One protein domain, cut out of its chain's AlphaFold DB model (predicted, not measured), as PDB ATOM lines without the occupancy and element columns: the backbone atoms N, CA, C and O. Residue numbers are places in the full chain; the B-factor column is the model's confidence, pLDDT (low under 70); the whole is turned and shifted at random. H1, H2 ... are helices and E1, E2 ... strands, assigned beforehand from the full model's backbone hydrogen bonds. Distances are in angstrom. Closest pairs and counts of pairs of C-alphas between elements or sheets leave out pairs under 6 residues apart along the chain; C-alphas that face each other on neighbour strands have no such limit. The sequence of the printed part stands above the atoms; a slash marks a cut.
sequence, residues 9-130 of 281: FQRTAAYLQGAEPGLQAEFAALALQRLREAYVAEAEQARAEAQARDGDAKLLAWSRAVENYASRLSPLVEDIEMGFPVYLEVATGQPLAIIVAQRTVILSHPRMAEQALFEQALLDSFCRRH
ATOM      1  N   PHE A   9     -22.127 -19.941  57.179       91.88
ATOM      2  CA  PHE A   9     -21.325 -18.748  56.915       91.88
ATOM      3  C   PHE A   9     -21.923 -17.515  57.605       91.88
ATOM      4  O   PHE A   9     -21.232 -16.862  58.385       91.88
ATOM      5  N   GLN A  10     -23.216 -17.245  57.396       90.44
ATOM      6  CA  GLN A  10     -23.909 -16.105  58.005       90.44
ATOM      7  C   GLN A  10     -23.888 -16.165  59.534       90.44
ATOM      8  O   GLN A  10     -23.585 -15.160  60.171       90.44
ATOM      9  N   ARG A  11     -24.122 -17.343  60.129       89.31
ATOM     10  CA  ARG A  11     -24.049 -17.520  61.591       89.31
ATOM     11  C   ARG A  11     -22.651 -17.233  62.139       89.31
ATOM     12  O   ARG A  11     -22.515 -16.577  63.168       89.31
ATOM     13  N   THR A  12     -21.613 -17.686  61.433       90.62
ATOM     14  CA  THR A  12     -20.216 -17.441  61.819       90.62
ATOM     15  C   THR A  12     -19.875 -15.956  61.707       90.62
ATOM     16  O   THR A  12     -19.329 -15.382  62.644       90.62
ATOM     17  N   ALA A  13     -20.248 -15.307  60.603       92.31
ATOM     18  CA  ALA A  13     -20.039 -13.875  60.421       92.31
ATOM     19  C   ALA A  13     -20.785 -13.046  61.483       92.31
ATOM     20  O   ALA A  13     -20.215 -12.104  62.026       92.31
ATOM     21  N   ALA A  14     -22.024 -13.427  61.822       91.12
ATOM     22  CA  ALA A  14     -22.827 -12.769  62.853       91.12
ATOM     23  C   ALA A  14     -22.181 -12.893  64.240       91.12
ATOM     24  O   ALA A  14     -22.078 -11.906  64.965       91.12
ATOM     25  N   TYR A  15     -21.669 -14.079  64.588       90.69
ATOM     26  CA  TYR A  15     -20.893 -14.270  65.815       90.69
ATOM     27  C   TYR A  15     -19.660 -13.355  65.849       90.69
ATOM     28  O   TYR A  15     -19.385 -12.701  66.857       90.69
ATOM     29  N   LEU A  16     -18.929 -13.271  64.732       93.06
ATOM     30  CA  LEU A  16     -17.708 -12.474  64.647       93.06
ATOM     31  C   LEU A  16     -17.954 -10.968  64.823       93.06
ATOM     32  O   LEU A  16     -17.033 -10.281  65.250       93.06
ATOM     33  N   GLN A  17     -19.168 -10.445  64.599       92.88
ATOM     34  CA  GLN A  17     -19.484  -9.028  64.853       92.88
ATOM     35  C   GLN A  17     -19.208  -8.598  66.306       92.88
ATOM     36  O   GLN A  17     -18.872  -7.441  66.542       92.88
ATOM     37  N   GLY A  18     -19.325  -9.523  67.267       90.25
ATOM     38  CA  GLY A  18     -19.053  -9.284  68.690       90.25
ATOM     39  C   GLY A  18     -17.806  -9.988  69.231       90.25
ATOM     40  O   GLY A  18     -17.611 -10.010  70.445       90.25
ATOM     41  N   ALA A  19     -16.997 -10.609  68.369       92.06
ATOM     42  CA  ALA A  19     -15.798 -11.336  68.777       92.06
ATOM     43  C   ALA A  19     -14.607 -10.401  69.062       92.06
ATOM     44  O   ALA A  19     -14.631  -9.213  68.749       92.06
ATOM     45  N   GLU A  20     -13.542 -10.966  69.636       93.88
ATOM     46  CA  GLU A  20     -12.271 -10.267  69.862       93.88
ATOM     47  C   GLU A  20     -11.735  -9.637  68.554       93.88
ATOM     48  O   GLU A  20     -11.768 -10.303  67.509       93.88
ATOM     49  N   PRO A  21     -11.170  -8.412  68.589       95.00
ATOM     50  CA  PRO A  21     -10.738  -7.688  67.387       95.00
ATOM     51  C   PRO A  21      -9.770  -8.464  66.485       95.00
ATOM     52  O   PRO A  21      -9.819  -8.334  65.264       95.00
ATOM     53  N   GLY A  22      -8.919  -9.317  67.066       95.00
ATOM     54  CA  GLY A  22      -8.001 -10.166  66.302       95.00
ATOM     55  C   GLY A  22      -8.723 -11.159  65.385       95.00
ATOM     56  O   GLY A  22      -8.353 -11.302  64.225       95.00
ATOM     57  N   LEU A  23      -9.812 -11.782  65.855       94.56
ATOM     58  CA  LEU A  23     -10.598 -12.715  65.038       94.56
ATOM     59  C   LEU A  23     -11.326 -11.995  63.898       94.56
ATOM     60  O   LEU A  23     -11.401 -12.523  62.788       94.56
ATOM     61  N   GLN A  24     -11.837 -10.790  64.162       96.19
ATOM     62  CA  GLN A  24     -12.459  -9.943  63.142       96.19
ATOM     63  C   GLN A  24     -11.452  -9.557  62.058       96.19
ATOM     64  O   GLN A  24     -11.744  -9.699  60.871       96.19
ATOM     65  N   ALA A  25     -10.257  -9.124  62.471       97.19
ATOM     66  CA  ALA A  25      -9.159  -8.766  61.585       97.19
ATOM     67  C   ALA A  25      -8.724  -9.945  60.705       97.19
ATOM     68  O   ALA A  25      -8.681  -9.815  59.482       97.19
ATOM     69  N   GLU A  26      -8.474 -11.118  61.292       96.38
ATOM     70  CA  GLU A  26      -8.060 -12.310  60.544       96.38
ATOM     71  C   GLU A  26      -9.125 -12.770  59.539       96.38
ATOM     72  O   GLU A  26      -8.805 -13.072  58.384       96.38
ATOM     73  N   PHE A  27     -10.397 -12.788  59.950       97.06
ATOM     74  CA  PHE A  27     -11.502 -13.142  59.063       97.06
ATOM     75  C   PHE A  27     -11.640 -12.145  57.905       97.06
ATOM     76  O   PHE A  27     -11.742 -12.556  56.748       97.06
ATOM     77  N   ALA A  28     -11.602 -10.841  58.193       97.75
ATOM     78  CA  ALA A  28     -11.723  -9.801  57.181       97.75
ATOM     79  C   ALA A  28     -10.539  -9.784  56.209       97.75
ATOM     80  O   ALA A  28     -10.753  -9.681  55.002       97.75
ATOM     81  N   ALA A  29      -9.306  -9.949  56.693       97.56
ATOM     82  CA  ALA A  29      -8.126 -10.033  55.839       97.56
ATOM     83  C   ALA A  29      -8.237 -11.213  54.864       97.56
ATOM     84  O   ALA A  29      -8.064 -11.041  53.656       97.56
ATOM     85  N   LEU A  30      -8.618 -12.394  55.363       97.25
ATOM     86  CA  LEU A  30      -8.839 -13.578  54.535       97.25
ATOM     87  C   LEU A  30      -9.967 -13.363  53.509       97.25
ATOM     88  O   LEU A  30      -9.833 -13.750  52.347       97.25
ATOM     89  N   ALA A  31     -11.066 -12.731  53.924       97.88
ATOM     90  CA  ALA A  31     -12.206 -12.433  53.066       97.88
ATOM     91  C   ALA A  31     -11.838 -11.465  51.931       97.88
ATOM     92  O   ALA A  31     -12.147 -11.734  50.770       97.88
ATOM     93  N   LEU A  32     -11.132 -10.374  52.243       97.88
ATOM     94  CA  LEU A  32     -10.692  -9.377  51.267       97.88
ATOM     95  C   LEU A  32      -9.635  -9.935  50.306       97.88
ATOM     96  O   LEU A  32      -9.704  -9.661  49.107       97.88
ATOM     97  N   GLN A  33      -8.697 -10.756  50.795       97.19
ATOM     98  CA  GLN A  33      -7.715 -11.445  49.949       97.19
ATOM     99  C   GLN A  33      -8.402 -12.369  48.937       97.19
ATOM    100  O   GLN A  33      -8.141 -12.266  47.738       97.19
ATOM    101  N   ARG A  34      -9.345 -13.204  49.392       95.94
ATOM    102  CA  ARG A  34     -10.120 -14.087  48.506       95.94
ATOM    103  C   ARG A  34     -10.995 -13.310  47.527       95.94
ATOM    104  O   ARG A  34     -11.110 -13.693  46.366       95.94
ATOM    105  N   LEU A  35     -11.612 -12.213  47.971       97.69
ATOM    106  CA  LEU A  35     -12.426 -11.366  47.101       97.69
ATOM    107  C   LEU A  35     -11.563 -10.760  45.987       97.69
ATOM    108  O   LEU A  35     -11.954 -10.768  44.822       97.69
ATOM    109  N   ARG A  36     -10.360 -10.288  46.333       97.31
ATOM    110  CA  ARG A  36      -9.379  -9.792  45.365       97.31
ATOM    111  C   ARG A  36      -9.014 -10.860  44.342       97.31
ATOM    112  O   ARG A  36      -9.052 -10.565  43.154       97.31
ATOM    113  N   GLU A  37      -8.692 -12.073  44.785       95.44
ATOM    114  CA  GLU A  37      -8.378 -13.200  43.894       95.44
ATOM    115  C   GLU A  37      -9.516 -13.476  42.903       95.44
ATOM    116  O   GLU A  37      -9.266 -13.600  41.706       95.44
ATOM    117  N   ALA A  38     -10.768 -13.477  43.373       95.12
ATOM    118  CA  ALA A  38     -11.937 -13.672  42.519       95.12
ATOM    119  C   ALA A  38     -12.082 -12.579  41.444       95.12
ATOM    120  O   ALA A  38     -12.312 -12.884  40.274       95.12
ATOM    121  N   TYR A  39     -11.921 -11.301  41.808       96.75
ATOM    122  CA  TYR A  39     -11.987 -10.210  40.830       96.75
ATOM    123  C   TYR A  39     -10.790 -10.211  39.863       96.75
ATOM    124  O   TYR A  39     -10.973  -9.918  38.685       96.75
ATOM    125  N   VAL A  40      -9.582 -10.581  40.305       96.25
ATOM    126  CA  VAL A  40      -8.426 -10.739  39.401       96.25
ATOM    127  C   VAL A  40      -8.694 -11.838  38.372       96.25
ATOM    128  O   VAL A  40      -8.541 -11.593  37.175       96.25
ATOM    129  N   ALA A  41      -9.175 -13.003  38.815       94.19
ATOM    130  CA  ALA A  41      -9.529 -14.105  37.923       94.19
ATOM    131  C   ALA A  41     -10.633 -13.710  36.921       94.19
ATOM    132  O   ALA A  41     -10.553 -14.057  35.743       94.19
ATOM    133  N   GLU A  42     -11.632 -12.927  37.344       95.38
ATOM    134  CA  GLU A  42     -12.669 -12.405  36.441       95.38
ATOM    135  C   GLU A  42     -12.087 -11.462  35.374       95.38
ATOM    136  O   GLU A  42     -12.461 -11.544  34.201       95.38
ATOM    137  N   ALA A  43     -11.158 -10.577  35.749       96.38
ATOM    138  CA  ALA A  43     -10.488  -9.702  34.790       96.38
ATOM    139  C   ALA A  43      -9.663 -10.503  33.772       96.38
ATOM    140  O   ALA A  43      -9.709 -10.206  32.576       96.38
ATOM    141  N   GLU A  44      -8.929 -11.523  34.217       95.44
ATOM    142  CA  GLU A  44      -8.163 -12.417  33.343       95.44
ATOM    143  C   GLU A  44      -9.065 -13.176  32.367       95.44
ATOM    144  O   GLU A  44      -8.805 -13.168  31.160       95.44
ATOM    145  N   GLN A  45     -10.171 -13.736  32.862       93.06
ATOM    146  CA  GLN A  45     -11.173 -14.409  32.040       93.06
ATOM    147  C   GLN A  45     -11.748 -13.465  30.976       93.06
ATOM    148  O   GLN A  45     -11.803 -13.818  29.798       93.06
ATOM    149  N   ALA A  46     -12.115 -12.237  31.353       94.94
ATOM    150  CA  ALA A  46     -12.629 -11.244  30.413       94.94
ATOM    151  C   ALA A  46     -11.605 -10.879  29.320       94.94
ATOM    152  O   ALA A  46     -11.983 -10.677  28.165       94.94
ATOM    153  N   ARG A  47     -10.304 -10.831  29.643       95.38
ATOM    154  CA  ARG A  47      -9.243 -10.613  28.641       95.38
ATOM    155  C   ARG A  47      -9.093 -11.804  27.702       95.38
ATOM    156  O   ARG A  47      -8.963 -11.590  26.498       95.38
ATOM    157  N   ALA A  48      -9.125 -13.027  28.225       94.50
ATOM    158  CA  ALA A  48      -9.060 -14.237  27.409       94.50
ATOM    159  C   ALA A  48     -10.256 -14.323  26.441       94.50
ATOM    160  O   ALA A  48     -10.084 -14.598  25.254       94.50
ATOM    161  N   GLU A  49     -11.460 -13.992  26.913       94.50
ATOM    162  CA  GLU A  49     -12.661 -13.924  26.074       94.50
ATOM    163  C   GLU A  49     -12.581 -12.810  25.023       94.50
ATOM    164  O   GLU A  49     -12.987 -13.019  23.881       94.50
ATOM    165  N   ALA A  50     -12.023 -11.646  25.372       95.25
ATOM    166  CA  ALA A  50     -11.800 -10.569  24.410       95.25
ATOM    167  C   ALA A  50     -10.840 -11.001  23.295       95.25
ATOM    168  O   ALA A  50     -11.097 -10.721  22.127       95.25
ATOM    169  N   GLN A  51      -9.758 -11.705  23.642       94.12
ATOM    170  CA  GLN A  51      -8.799 -12.241  22.670       94.12
ATOM    171  C   GLN A  51      -9.451 -13.264  21.736       94.12
ATOM    172  O   GLN A  51      -9.225 -13.215  20.533       94.12
ATOM    173  N   ALA A  52     -10.308 -14.139  22.267       94.81
ATOM    174  CA  ALA A  52     -11.066 -15.099  21.464       94.81
ATOM    175  C   ALA A  52     -12.127 -14.446  20.551       94.81
ATOM    176  O   ALA A  52     -12.645 -15.103  19.652       94.81
ATOM    177  N   ARG A  53     -12.466 -13.170  20.788       94.12
ATOM    178  CA  ARG A  53     -13.458 -12.379  20.037       94.12
ATOM    179  C   ARG A  53     -12.825 -11.191  19.304       94.12
ATOM    180  O   ARG A  53     -13.414 -10.114  19.266       94.12
ATOM    181  N   ASP A  54     -11.617 -11.372  18.770       92.62
ATOM    182  CA  ASP A  54     -10.891 -10.370  17.973       92.62
ATOM    183  C   ASP A  54     -10.717  -9.003  18.666       92.62
ATOM    184  O   ASP A  54     -10.795  -7.940  18.051       92.62
ATOM    185  N   GLY A  55     -10.446  -9.021  19.972       86.75
ATOM    186  CA  GLY A  55     -10.120  -7.819  20.736       86.75
ATOM    187  C   GLY A  55     -11.335  -6.973  21.108       86.75
ATOM    188  O   GLY A  55     -11.259  -5.745  21.041       86.75
ATOM    189  N   ASP A  56     -12.436  -7.608  21.526       95.12
ATOM    190  CA  ASP A  56     -13.647  -6.923  22.000       95.12
ATOM    191  C   ASP A  56     -13.311  -5.820  23.026       95.12
ATOM    192  O   ASP A  56     -12.974  -6.069  24.192       95.12
ATOM    193  N   ALA A  57     -13.420  -4.565  22.580       94.94
ATOM    194  CA  ALA A  57     -13.045  -3.394  23.360       94.94
ATOM    195  C   ALA A  57     -13.877  -3.240  24.644       94.94
ATOM    196  O   ALA A  57     -13.382  -2.676  25.624       94.94
ATOM    197  N   LYS A  58     -15.119  -3.749  24.671       95.19
ATOM    198  CA  LYS A  58     -15.969  -3.694  25.868       95.19
ATOM    199  C   LYS A  58     -15.464  -4.655  26.934       95.19
ATOM    200  O   LYS A  58     -15.354  -4.251  28.089       95.19
ATOM    201  N   LEU A  59     -15.108  -5.882  26.552       94.19
ATOM    202  CA  LEU A  59     -14.523  -6.863  27.472       94.19
ATOM    203  C   LEU A  59     -13.170  -6.386  28.015       94.19
ATOM    204  O   LEU A  59     -12.900  -6.509  29.210       94.19
ATOM    205  N   LEU A  60     -12.353  -5.741  27.176       95.62
ATOM    206  CA  LEU A  60     -11.105  -5.124  27.628       95.62
ATOM    207  C   LEU A  60     -11.351  -3.979  28.621       95.62
ATOM    208  O   LEU A  60     -10.685  -3.922  29.655       95.62
ATOM    209  N   ALA A  61     -12.309  -3.087  28.354       95.06
ATOM    210  CA  ALA A  61     -12.659  -2.008  29.278       95.06
ATOM    211  C   ALA A  61     -13.205  -2.548  30.614       95.06
ATOM    212  O   ALA A  61     -12.794  -2.077  31.675       95.06
ATOM    213  N   TRP A  62     -14.062  -3.572  30.560       94.44
ATOM    214  CA  TRP A  62     -14.569  -4.281  31.734       94.44
ATOM    215  C   TRP A  62     -13.436  -4.896  32.562       94.44
ATOM    216  O   TRP A  62     -13.353  -4.629  33.758       94.44
ATOM    217  N   SER A  63     -12.506  -5.625  31.929       96.44
ATOM    218  CA  SER A  63     -11.374  -6.254  32.627       96.44
ATOM    219  C   SER A  63     -10.530  -5.243  33.409       96.44
ATOM    220  O   SER A  63     -10.166  -5.495  34.554       96.44
ATOM    221  N   ARG A  64     -10.285  -4.057  32.833       96.50
ATOM    222  CA  ARG A  64      -9.547  -2.972  33.498       96.50
ATOM    223  C   ARG A  64     -10.325  -2.402  34.679       96.50
ATOM    224  O   ARG A  64      -9.737  -2.114  35.713       96.50
ATOM    225  N   ALA A  65     -11.638  -2.215  34.535       95.62
ATOM    226  CA  ALA A  65     -12.475  -1.714  35.624       95.62
ATOM    227  C   ALA A  65     -12.505  -2.695  36.805       95.62
ATOM    228  O   ALA A  65     -12.365  -2.277  37.954       95.62
ATOM    229  N   VAL A  66     -12.622  -3.990  36.510       95.44
ATOM    230  CA  VAL A  66     -12.603  -5.067  37.504       95.44
ATOM    231  C   VAL A  66     -11.248  -5.162  38.211       95.44
ATOM    232  O   VAL A  66     -11.192  -5.189  39.438       95.44
ATOM    233  N   GLU A  67     -10.146  -5.137  37.465       96.00
ATOM    234  CA  GLU A  67      -8.793  -5.142  38.033       96.00
ATOM    235  C   GLU A  67      -8.529  -3.907  38.908       96.00
ATOM    236  O   GLU A  67      -7.960  -4.018  39.995       96.00
ATOM    237  N   ASN A  68      -9.014  -2.734  38.488       95.88
ATOM    238  CA  ASN A  68      -8.940  -1.510  39.285       95.88
ATOM    239  C   ASN A  68      -9.748  -1.596  40.585       95.88
ATOM    240  O   ASN A  68      -9.400  -0.929  41.557       95.88
ATOM    241  N   TYR A  69     -10.840  -2.360  40.618       95.19
ATOM    242  CA  TYR A  69     -11.552  -2.631  41.864       95.19
ATOM    243  C   TYR A  69     -10.744  -3.582  42.753       95.19
ATOM    244  O   TYR A  69     -10.532  -3.284  43.927       95.19
ATOM    245  N   ALA A  70     -10.223  -4.676  42.189       95.88
ATOM    246  CA  ALA A  70      -9.409  -5.645  42.919       95.88
ATOM    247  C   ALA A  70      -8.173  -4.997  43.570       95.88
ATOM    248  O   ALA A  70      -7.865  -5.272  44.730       95.88
ATOM    249  N   SER A  71      -7.495  -4.086  42.866       95.38
ATOM    250  CA  SER A  71      -6.312  -3.391  43.392       95.38
ATOM    251  C   SER A  71      -6.615  -2.490  44.594       95.38
ATOM    252  O   SER A  71      -5.742  -2.296  45.437       95.38
ATOM    253  N   ARG A  72      -7.857  -2.003  44.739       95.00
ATOM    254  CA  ARG A  72      -8.300  -1.213  45.907       95.00
ATOM    255  C   ARG A  72      -8.498  -2.051  47.167       95.00
ATOM    256  O   ARG A  72      -8.599  -1.476  48.247       95.00
ATOM    257  N   LEU A  73      -8.553  -3.380  47.050       96.56
ATOM    258  CA  LEU A  73      -8.703  -4.271  48.201       96.56
ATOM    259  C   LEU A  73      -7.376  -4.504  48.934       96.56
ATOM    260  O   LEU A  73      -7.393  -4.698  50.144       96.56
ATOM    261  N   SER A  74      -6.228  -4.443  48.246       95.00
ATOM    262  CA  SER A  74      -4.918  -4.675  48.881       95.00
ATOM    263  C   SER A  74      -4.595  -3.669  49.995       95.00
ATOM    264  O   SER A  74      -4.264  -4.127  51.085       95.00
ATOM    265  N   PRO A  75      -4.779  -2.343  49.810       96.38
ATOM    266  CA  PRO A  75      -4.542  -1.385  50.888       96.38
ATOM    267  C   PRO A  75      -5.416  -1.639  52.119       96.38
ATOM    268  O   PRO A  75      -4.973  -1.404  53.230       96.38
ATOM    269  N   LEU A  76      -6.641  -2.154  51.945       96.88
ATOM    270  CA  LEU A  76      -7.506  -2.489  53.081       96.88
ATOM    271  C   LEU A  76      -6.958  -3.655  53.899       96.88
ATOM    272  O   LEU A  76      -7.083  -3.648  55.115       96.88
ATOM    273  N   VAL A  77      -6.351  -4.649  53.246       96.25
ATOM    274  CA  VAL A  77      -5.664  -5.743  53.943       96.25
ATOM    275  C   VAL A  77      -4.463  -5.198  54.719       96.25
ATOM    276  O   VAL A  77      -4.300  -5.538  55.886       96.25
ATOM    277  N   GLU A  78      -3.682  -4.301  54.114       96.38
ATOM    278  CA  GLU A  78      -2.555  -3.633  54.780       96.38
ATOM    279  C   GLU A  78      -3.018  -2.808  55.994       96.38
ATOM    280  O   GLU A  78      -2.398  -2.877  57.053       96.38
ATOM    281  N   ASP A  79      -4.140  -2.086  55.896       97.50
ATOM    282  CA  ASP A  79      -4.711  -1.352  57.033       97.50
ATOM    283  C   ASP A  79      -5.076  -2.300  58.190       97.50
ATOM    284  O   ASP A  79      -4.807  -1.998  59.354       97.50
ATOM    285  N   ILE A  80      -5.658  -3.469  57.893       97.19
ATOM    286  CA  ILE A  80      -5.953  -4.488  58.913       97.19
ATOM    287  C   ILE A  80      -4.656  -4.964  59.580       97.19
ATOM    288  O   ILE A  80      -4.588  -5.044  60.806       97.19
ATOM    289  N   GLU A  81      -3.614  -5.249  58.795       95.06
ATOM    290  CA  GLU A  81      -2.305  -5.688  59.299       95.06
ATOM    291  C   GLU A  81      -1.615  -4.614  60.161       95.06
ATOM    292  O   GLU A  81      -0.907  -4.944  61.114       95.06
ATOM    293  N   MET A  82      -1.870  -3.331  59.888       95.88
ATOM    294  CA  MET A  82      -1.426  -2.199  60.713       95.88
ATOM    295  C   MET A  82      -2.269  -1.989  61.984       95.88
ATOM    296  O   MET A  82      -1.979  -1.085  62.770       95.88
ATOM    297  N   GLY A  83      -3.297  -2.811  62.214       95.44
ATOM    298  CA  GLY A  83      -4.124  -2.783  63.419       95.44
ATOM    299  C   GLY A  83      -5.302  -1.811  63.362       95.44
ATOM    300  O   GLY A  83      -5.837  -1.447  64.412       95.44
ATOM    301  N   PHE A  84      -5.724  -1.373  62.171       97.00
ATOM    302  CA  PHE A  84      -6.955  -0.592  62.052       97.00
ATOM    303  C   PHE A  84      -8.170  -1.436  62.468       97.00
ATOM    304  O   PHE A  84      -8.236  -2.628  62.154       97.00
ATOM    305  N   PRO A  85      -9.159  -0.832  63.155       95.69
ATOM    306  CA  PRO A  85     -10.333  -1.560  63.606       95.69
ATOM    307  C   PRO A  85     -11.161  -2.051  62.416       95.69
ATOM    308  O   PRO A  85     -11.368  -1.328  61.435       95.69
ATOM    309  N   VAL A  86     -11.655  -3.278  62.555       97.38
ATOM    310  CA  VAL A  86     -12.514  -3.954  61.587       97.38
ATOM    311  C   VAL A  86     -13.903  -4.089  62.179       97.38
ATOM    312  O   VAL A  86     -14.055  -4.552  63.305       97.38
ATOM    313  N   TYR A  87     -14.920  -3.740  61.398       96.50
ATOM    314  CA  TYR A  87     -16.310  -4.008  61.745       96.50
ATOM    315  C   TYR A  87     -16.945  -4.879  60.671       96.50
ATOM    316  O   TYR A  87     -16.720  -4.687  59.475       96.50
ATOM    317  N   LEU A  88     -17.733  -5.851  61.116       96.19
ATOM    318  CA  LEU A  88     -18.493  -6.741  60.256       96.19
ATOM    319  C   LEU A  88     -19.968  -6.366  60.367       96.19
ATOM    320  O   LEU A  88     -20.496  -6.243  61.473       96.19
ATOM    321  N   GLU A  89     -20.640  -6.218  59.232       94.38
ATOM    322  CA  GLU A  89     -22.078  -5.969  59.168       94.38
ATOM    323  C   GLU A  89     -22.774  -7.119  58.445       94.38
ATOM    324  O   GLU A  89     -22.616  -7.316  57.239       94.38
ATOM    325  N   VAL A  90     -23.547  -7.890  59.208       88.81
ATOM    326  CA  VAL A  90     -24.354  -9.000  58.704       88.81
ATOM    327  C   VAL A  90     -25.823  -8.614  58.762       88.81
ATOM    328  O   VAL A  90     -26.349  -8.282  59.823       88.81
ATOM    329  N   ALA A  91     -26.501  -8.712  57.623       83.06
ATOM    330  CA  ALA A  91     -27.952  -8.638  57.541       83.06
ATOM    331  C   ALA A  91     -28.489  -9.907  56.869       83.06
ATOM    332  O   ALA A  91     -27.873 -10.459  55.957       83.06
ATOM    333  N   THR A  92     -29.638 -10.398  57.335       73.44
ATOM    334  CA  THR A  92     -30.237 -11.631  56.808       73.44
ATOM    335  C   THR A  92     -30.526 -11.491  55.314       73.44
ATOM    336  O   THR A  92     -31.175 -10.537  54.887       73.44
ATOM    337  N   GLY A  93     -30.026 -12.437  54.515       72.44
ATOM    338  CA  GLY A  93     -30.199 -12.434  53.060       72.44
ATOM    339  C   GLY A  93     -29.402 -11.357  52.316       72.44
ATOM    340  O   GLY A  93     -29.627 -11.170  51.124       72.44
ATOM    341  N   GLN A  94     -28.493 -10.645  52.989       81.31
ATOM    342  CA  GLN A  94     -27.566  -9.704  52.360       81.31
ATOM    343  C   GLN A  94     -26.134 -10.250  52.415       81.31
ATOM    344  O   GLN A  94     -25.790 -10.970  53.358       81.31
ATOM    345  N   PRO A  95     -25.282  -9.907  51.435       86.88
ATOM    346  CA  PRO A  95     -23.857 -10.180  51.538       86.88
ATOM    347  C   PRO A  95     -23.266  -9.483  52.768       86.88
ATOM    348  O   PRO A  95     -23.671  -8.373  53.116       86.88
ATOM    349  N   LEU A  96     -22.282 -10.120  53.397       94.25
ATOM    350  CA  LEU A  96     -21.516  -9.518  54.485       94.25
ATOM    351  C   LEU A  96     -20.854  -8.217  54.008       94.25
ATOM    352  O   LEU A  96     -20.229  -8.200  52.949       94.25
ATOM    353  N   ALA A  97     -20.919  -7.157  54.809       96.50
ATOM    354  CA  ALA A  97     -20.095  -5.971  54.611       96.50
ATOM    355  C   ALA A  97     -18.944  -5.926  55.627       96.50
ATOM    356  O   ALA A  97     -19.102  -6.265  56.800       96.50
ATOM    357  N   ILE A  98     -17.770  -5.521  55.150       97.50
ATOM    358  CA  ILE A  98     -16.552  -5.337  55.936       97.50
ATOM    359  C   ILE A  98     -16.222  -3.850  55.930       97.50
ATOM    360  O   ILE A  98     -16.118  -3.240  54.865       97.50
ATOM    361  N   ILE A  99     -16.030  -3.275  57.112       97.56
ATOM    362  CA  ILE A  99     -15.681  -1.868  57.284       97.56
ATOM    363  C   ILE A  99     -14.296  -1.787  57.915       97.56
ATOM    364  O   ILE A  99     -14.088  -2.274  59.024       97.56
ATOM    365  N   VAL A 100     -13.363  -1.138  57.220       96.75
ATOM    366  CA  VAL A 100     -11.996  -0.882  57.701       96.75
ATOM    367  C   VAL A 100     -11.638   0.554  57.371       96.75
ATOM    368  O   VAL A 100     -11.823   0.986  56.234       96.75
ATOM    369  N   ALA A 101     -11.146   1.312  58.353       92.69
ATOM    370  CA  ALA A 101     -10.741   2.709  58.151       92.69
ATOM    371  C   ALA A 101     -11.811   3.542  57.399       92.69
ATOM    372  O   ALA A 101     -11.513   4.240  56.429       92.69
ATOM    373  N   GLN A 102     -13.078   3.412  57.823       90.38
ATOM    374  CA  GLN A 102     -14.268   4.064  57.241       90.38
ATOM    375  C   GLN A 102     -14.586   3.704  55.776       90.38
ATOM    376  O   GLN A 102     -15.494   4.280  55.177       90.38
ATOM    377  N   ARG A 103     -13.885   2.733  55.188       95.56
ATOM    378  CA  ARG A 103     -14.191   2.186  53.864       95.56
ATOM    379  C   ARG A 103     -15.023   0.927  54.034       95.56
ATOM    380  O   ARG A 103     -14.627   0.020  54.757       95.56
ATOM    381  N   THR A 104     -16.168   0.887  53.360       96.00
ATOM    382  CA  THR A 104     -17.074  -0.266  53.364       96.00
ATOM    383  C   THR A 104     -16.866  -1.080  52.095       96.00
ATOM    384  O   THR A 104     -16.918  -0.534  50.993       96.00
ATOM    385  N   VAL A 105     -16.654  -2.384  52.247       96.69
ATOM    386  CA  VAL A 105     -16.587  -3.354  51.153       96.69
ATOM    387  C   VAL A 105     -17.692  -4.372  51.342       96.69
ATOM    388  O   VAL A 105     -17.747  -5.058  52.359       96.69
ATOM    389  N   ILE A 106     -18.555  -4.497  50.339       95.44
ATOM    390  CA  ILE A 106     -19.546  -5.568  50.290       95.44
ATOM    391  C   ILE A 106     -18.853  -6.819  49.749       95.44
ATOM    392  O   ILE A 106     -18.234  -6.793  48.681       95.44
ATOM    393  N   LEU A 107     -18.953  -7.917  50.489       95.69
ATOM    394  CA  LEU A 107     -18.325  -9.190  50.176       95.69
ATOM    395  C   LEU A 107     -19.153  -9.969  49.140       95.69
ATOM    396  O   LEU A 107     -19.749 -11.008  49.421       95.69
ATOM    397  N   SER A 108     -19.206  -9.422  47.928       94.31
ATOM    398  CA  SER A 108     -19.942  -9.972  46.791       94.31
ATOM    399  C   SER A 108     -18.990 -10.439  45.701       94.31
ATOM    400  O   SER A 108     -18.259  -9.638  45.112       94.31
ATOM    401  N   HIS A 109     -19.029 -11.737  45.414       94.62
ATOM    402  CA  HIS A 109     -18.303 -12.363  44.320       94.62
ATOM    403  C   HIS A 109     -18.695 -11.718  42.974       94.62
ATOM    404  O   HIS A 109     -19.876 -11.431  42.775       94.62
ATOM    405  N   PRO A 110     -17.775 -11.524  42.006       93.75
ATOM    406  CA  PRO A 110     -18.108 -10.942  40.694       93.75
ATOM    407  C   PRO A 110     -19.219 -11.693  39.946       93.75
ATOM    408  O   PRO A 110     -19.946 -11.112  39.140       93.75
ATOM    409  N   ARG A 111     -19.380 -12.991  40.228       91.00
ATOM    410  CA  ARG A 111     -20.451 -13.842  39.697       91.00
ATOM    411  C   ARG A 111     -21.315 -14.372  40.836       91.00
ATOM    412  O   ARG A 111     -20.856 -15.217  41.598       91.00
ATOM    413  N   MET A 112     -22.576 -13.943  40.903       90.00
ATOM    414  CA  MET A 112     -23.514 -14.340  41.969       90.00
ATOM    415  C   MET A 112     -23.713 -15.854  42.085       90.00
ATOM    416  O   MET A 112     -23.845 -16.372  43.187       90.00
ATOM    417  N   ALA A 113     -23.669 -16.580  40.964       88.75
ATOM    418  CA  ALA A 113     -23.779 -18.040  40.962       88.75
ATOM    419  C   ALA A 113     -22.647 -18.745  41.740       88.75
ATOM    420  O   ALA A 113     -22.806 -19.897  42.129       88.75
ATOM    421  N   GLU A 114     -21.526 -18.061  41.974       90.62
ATOM    422  CA  GLU A 114     -20.344 -18.584  42.666       90.62
ATOM    423  C   GLU A 114     -20.221 -18.037  44.103       90.62
ATOM    424  O   GLU A 114     -19.310 -18.424  44.832       90.62
ATOM    425  N   GLN A 115     -21.168 -17.199  44.554       93.06
ATOM    426  CA  GLN A 115     -21.163 -16.598  45.896       93.06
ATOM    427  C   GLN A 115     -21.107 -17.657  47.007       93.06
ATOM    428  O   GLN A 115     -20.273 -17.564  47.902       93.06
ATOM    429  N   ALA A 116     -21.944 -18.695  46.929       91.31
ATOM    430  CA  ALA A 116     -21.988 -19.744  47.951       91.31
ATOM    431  C   ALA A 116     -20.671 -20.541  48.041       91.31
ATOM    432  O   ALA A 116     -20.235 -20.914  49.128       91.31
ATOM    433  N   LEU A 117     -19.998 -20.769  46.905       90.12
ATOM    434  CA  LEU A 117     -18.678 -21.411  46.879       90.12
ATOM    435  C   LEU A 117     -17.606 -20.517  47.496       90.12
ATOM    436  O   LEU A 117     -16.763 -20.998  48.253       90.12
ATOM    437  N   PHE A 118     -17.643 -19.224  47.179       93.69
ATOM    438  CA  PHE A 118     -16.748 -18.235  47.761       93.69
ATOM    439  C   PHE A 118     -16.886 -18.187  49.295       93.69
ATOM    440  O   PHE A 118     -15.882 -18.271  50.004       93.69
ATOM    441  N   GLU A 119     -18.119 -18.128  49.805       94.44
ATOM    442  CA  GLU A 119     -18.420 -18.116  51.242       94.44
ATOM    443  C   GLU A 119     -17.960 -19.402  51.937       94.44
ATOM    444  O   GLU A 119     -17.307 -19.342  52.982       94.44
ATOM    445  N   GLN A 120     -18.226 -20.563  51.330       91.50
ATOM    446  CA  GLN A 120     -17.785 -21.851  51.860       91.50
ATOM    447  C   GLN A 120     -16.254 -21.949  51.913       91.50
ATOM    448  O   GLN A 120     -15.692 -22.348  52.931       91.50
ATOM    449  N   ALA A 121     -15.556 -21.543  50.849       91.50
ATOM    450  CA  ALA A 121     -14.097 -21.598  50.804       91.50
ATOM    451  C   ALA A 121     -13.442 -20.635  51.812       91.50
ATOM    452  O   ALA A 121     -12.405 -20.957  52.403       91.50
ATOM    453  N   LEU A 122     -14.043 -19.459  52.022       94.88
ATOM    454  CA  LEU A 122     -13.647 -18.521  53.070       94.88
ATOM    455  C   LEU A 122     -13.817 -19.150  54.458       94.88
ATOM    456  O   LEU A 122     -12.864 -19.164  55.242       94.88
ATOM    457  N   LEU A 123     -14.988 -19.730  54.727       92.69
ATOM    458  CA  LEU A 123     -15.277 -20.398  55.989       92.69
ATOM    459  C   LEU A 123     -14.304 -21.553  56.253       92.69
ATOM    460  O   LEU A 123     -13.727 -21.624  57.334       92.69
ATOM    461  N   ASP A 124     -14.042 -22.407  55.264       89.62
ATOM    462  CA  ASP A 124     -13.107 -23.528  55.400       89.62
ATOM    463  C   ASP A 124     -11.680 -23.057  55.703       89.62
ATOM    464  O   ASP A 124     -10.998 -23.632  56.551       89.62
ATOM    465  N   SER A 125     -11.213 -21.993  55.045       93.00
ATOM    466  CA  SER A 125      -9.896 -21.417  55.334       93.00
ATOM    467  C   SER A 125      -9.803 -20.846  56.745       93.00
ATOM    468  O   SER A 125      -8.784 -21.049  57.407       93.00
ATOM    469  N   PHE A 126     -10.850 -20.169  57.214       93.94
ATOM    470  CA  PHE A 126     -10.900 -19.623  58.566       93.94
ATOM    471  C   PHE A 126     -10.955 -20.744  59.617       93.94
ATOM    472  O   PHE A 126     -10.154 -20.776  60.550       93.94
ATOM    473  N   CYS A 127     -11.815 -21.741  59.415       89.50
ATOM    474  CA  CYS A 127     -12.023 -22.849  60.349       89.50
ATOM    475  C   CYS A 127     -10.880 -23.873  60.396       89.50
ATOM    476  O   CYS A 127     -10.828 -24.700  61.302       89.50
ATOM    477  N   ARG A 128      -9.931 -23.824  59.453       89.50
ATOM    478  CA  ARG A 128      -8.654 -24.549  59.582       89.50
ATOM    479  C   ARG A 128      -7.710 -23.903  60.595       89.50
ATOM    480  O   ARG A 128      -6.853 -24.595  61.133       89.50
ATOM    481  N   ARG A 129      -7.834 -22.591  60.821       91.38
ATOM    482  CA  ARG A 129      -6.987 -21.820  61.749       91.38
ATOM    483  C   ARG A 129      -7.637 -21.660  63.117       91.38
ATOM    484  O   ARG A 129      -6.939 -21.649  64.126       91.38
ATOM    485  N   HIS A 130      -8.964 -21.597  63.154       89.19
ATOM    486  CA  HIS A 130      -9.729 -21.401  64.379       89.19
ATOM    487  C   HIS A 130     -10.722 -22.531  64.610       89.19
ATOM    488  O   HIS A 130     -11.283 -23.113  63.686       89.19
TER     489      HIS A 130
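What this domain is: This is residues 9 to 130 of the 281 residues of an uncharacterized protein of Halioglobus sp (UniProt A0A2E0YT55). The long helix H2 runs most of the length of the model, H3 and then H4 fold back along it, and H5 crosses it. The small sheet E1 E2 E3 packs on residues 21 to 35 of H2, with the short H1 near E1, while H3 and the later part of H2 make a helical arm away from the sheet. The 122 printed residues hold H1 H2 H3 H4 E1 E2 E3 H5 in that order, mostly helix, with an antiparallel sheet. The whole is compact, radius of gyration of the C-alphas 15.6 A, spanning 52 by 28 by 25 A.

How they stand to each other: H1, residues 9 to 16, precedes the hub H2, residues 21 to 52. H2 and H3, residues 57 to 71, touch as a hairpin at a shallow tilt of 16 degrees, closest at C-alphas Ala 43 and Ser 63, 4.2 A. H2 touches H4, residues 73 to 81, closest at C-alphas Ala 29 and Val 77, 5.3 A. E1, residues 86 to 89, E2, 97 to 100, and E3, 103 to 106, form a meander, each strand the antiparallel neighbour of the one before; N 87 and O 99 are 2.9 A apart, N 98 and O 105 2.8 A, within hydrogen-bond range. H1, H2 and H4 on one face of this sheet make two layers. H5, residues 112 to 127, touches H2 at a steep tilt of 39 degrees, closest at C-alphas Ala 31 and Leu 122, 6.3 A. Every O i to N i+4 pair is within hydrogen-bond range in H1, H2, H3 and H4, and 10 of 12 in H5.

Where its parts are: H1 begins at C-alpha 9, (-21.325, -18.748, 56.915). H2 measures 46.5 A, H3 21.1 A and H5 23.3 A, ending at C-alpha 127, (-12.023, -22.849, 60.349).

The domain as a whole: The C-alphas farthest apart, Glu 20 and Asp 54, are 51.9 A apart. The printed part has no cut, no link is long, and no printed residue is under 70 in pLDDT.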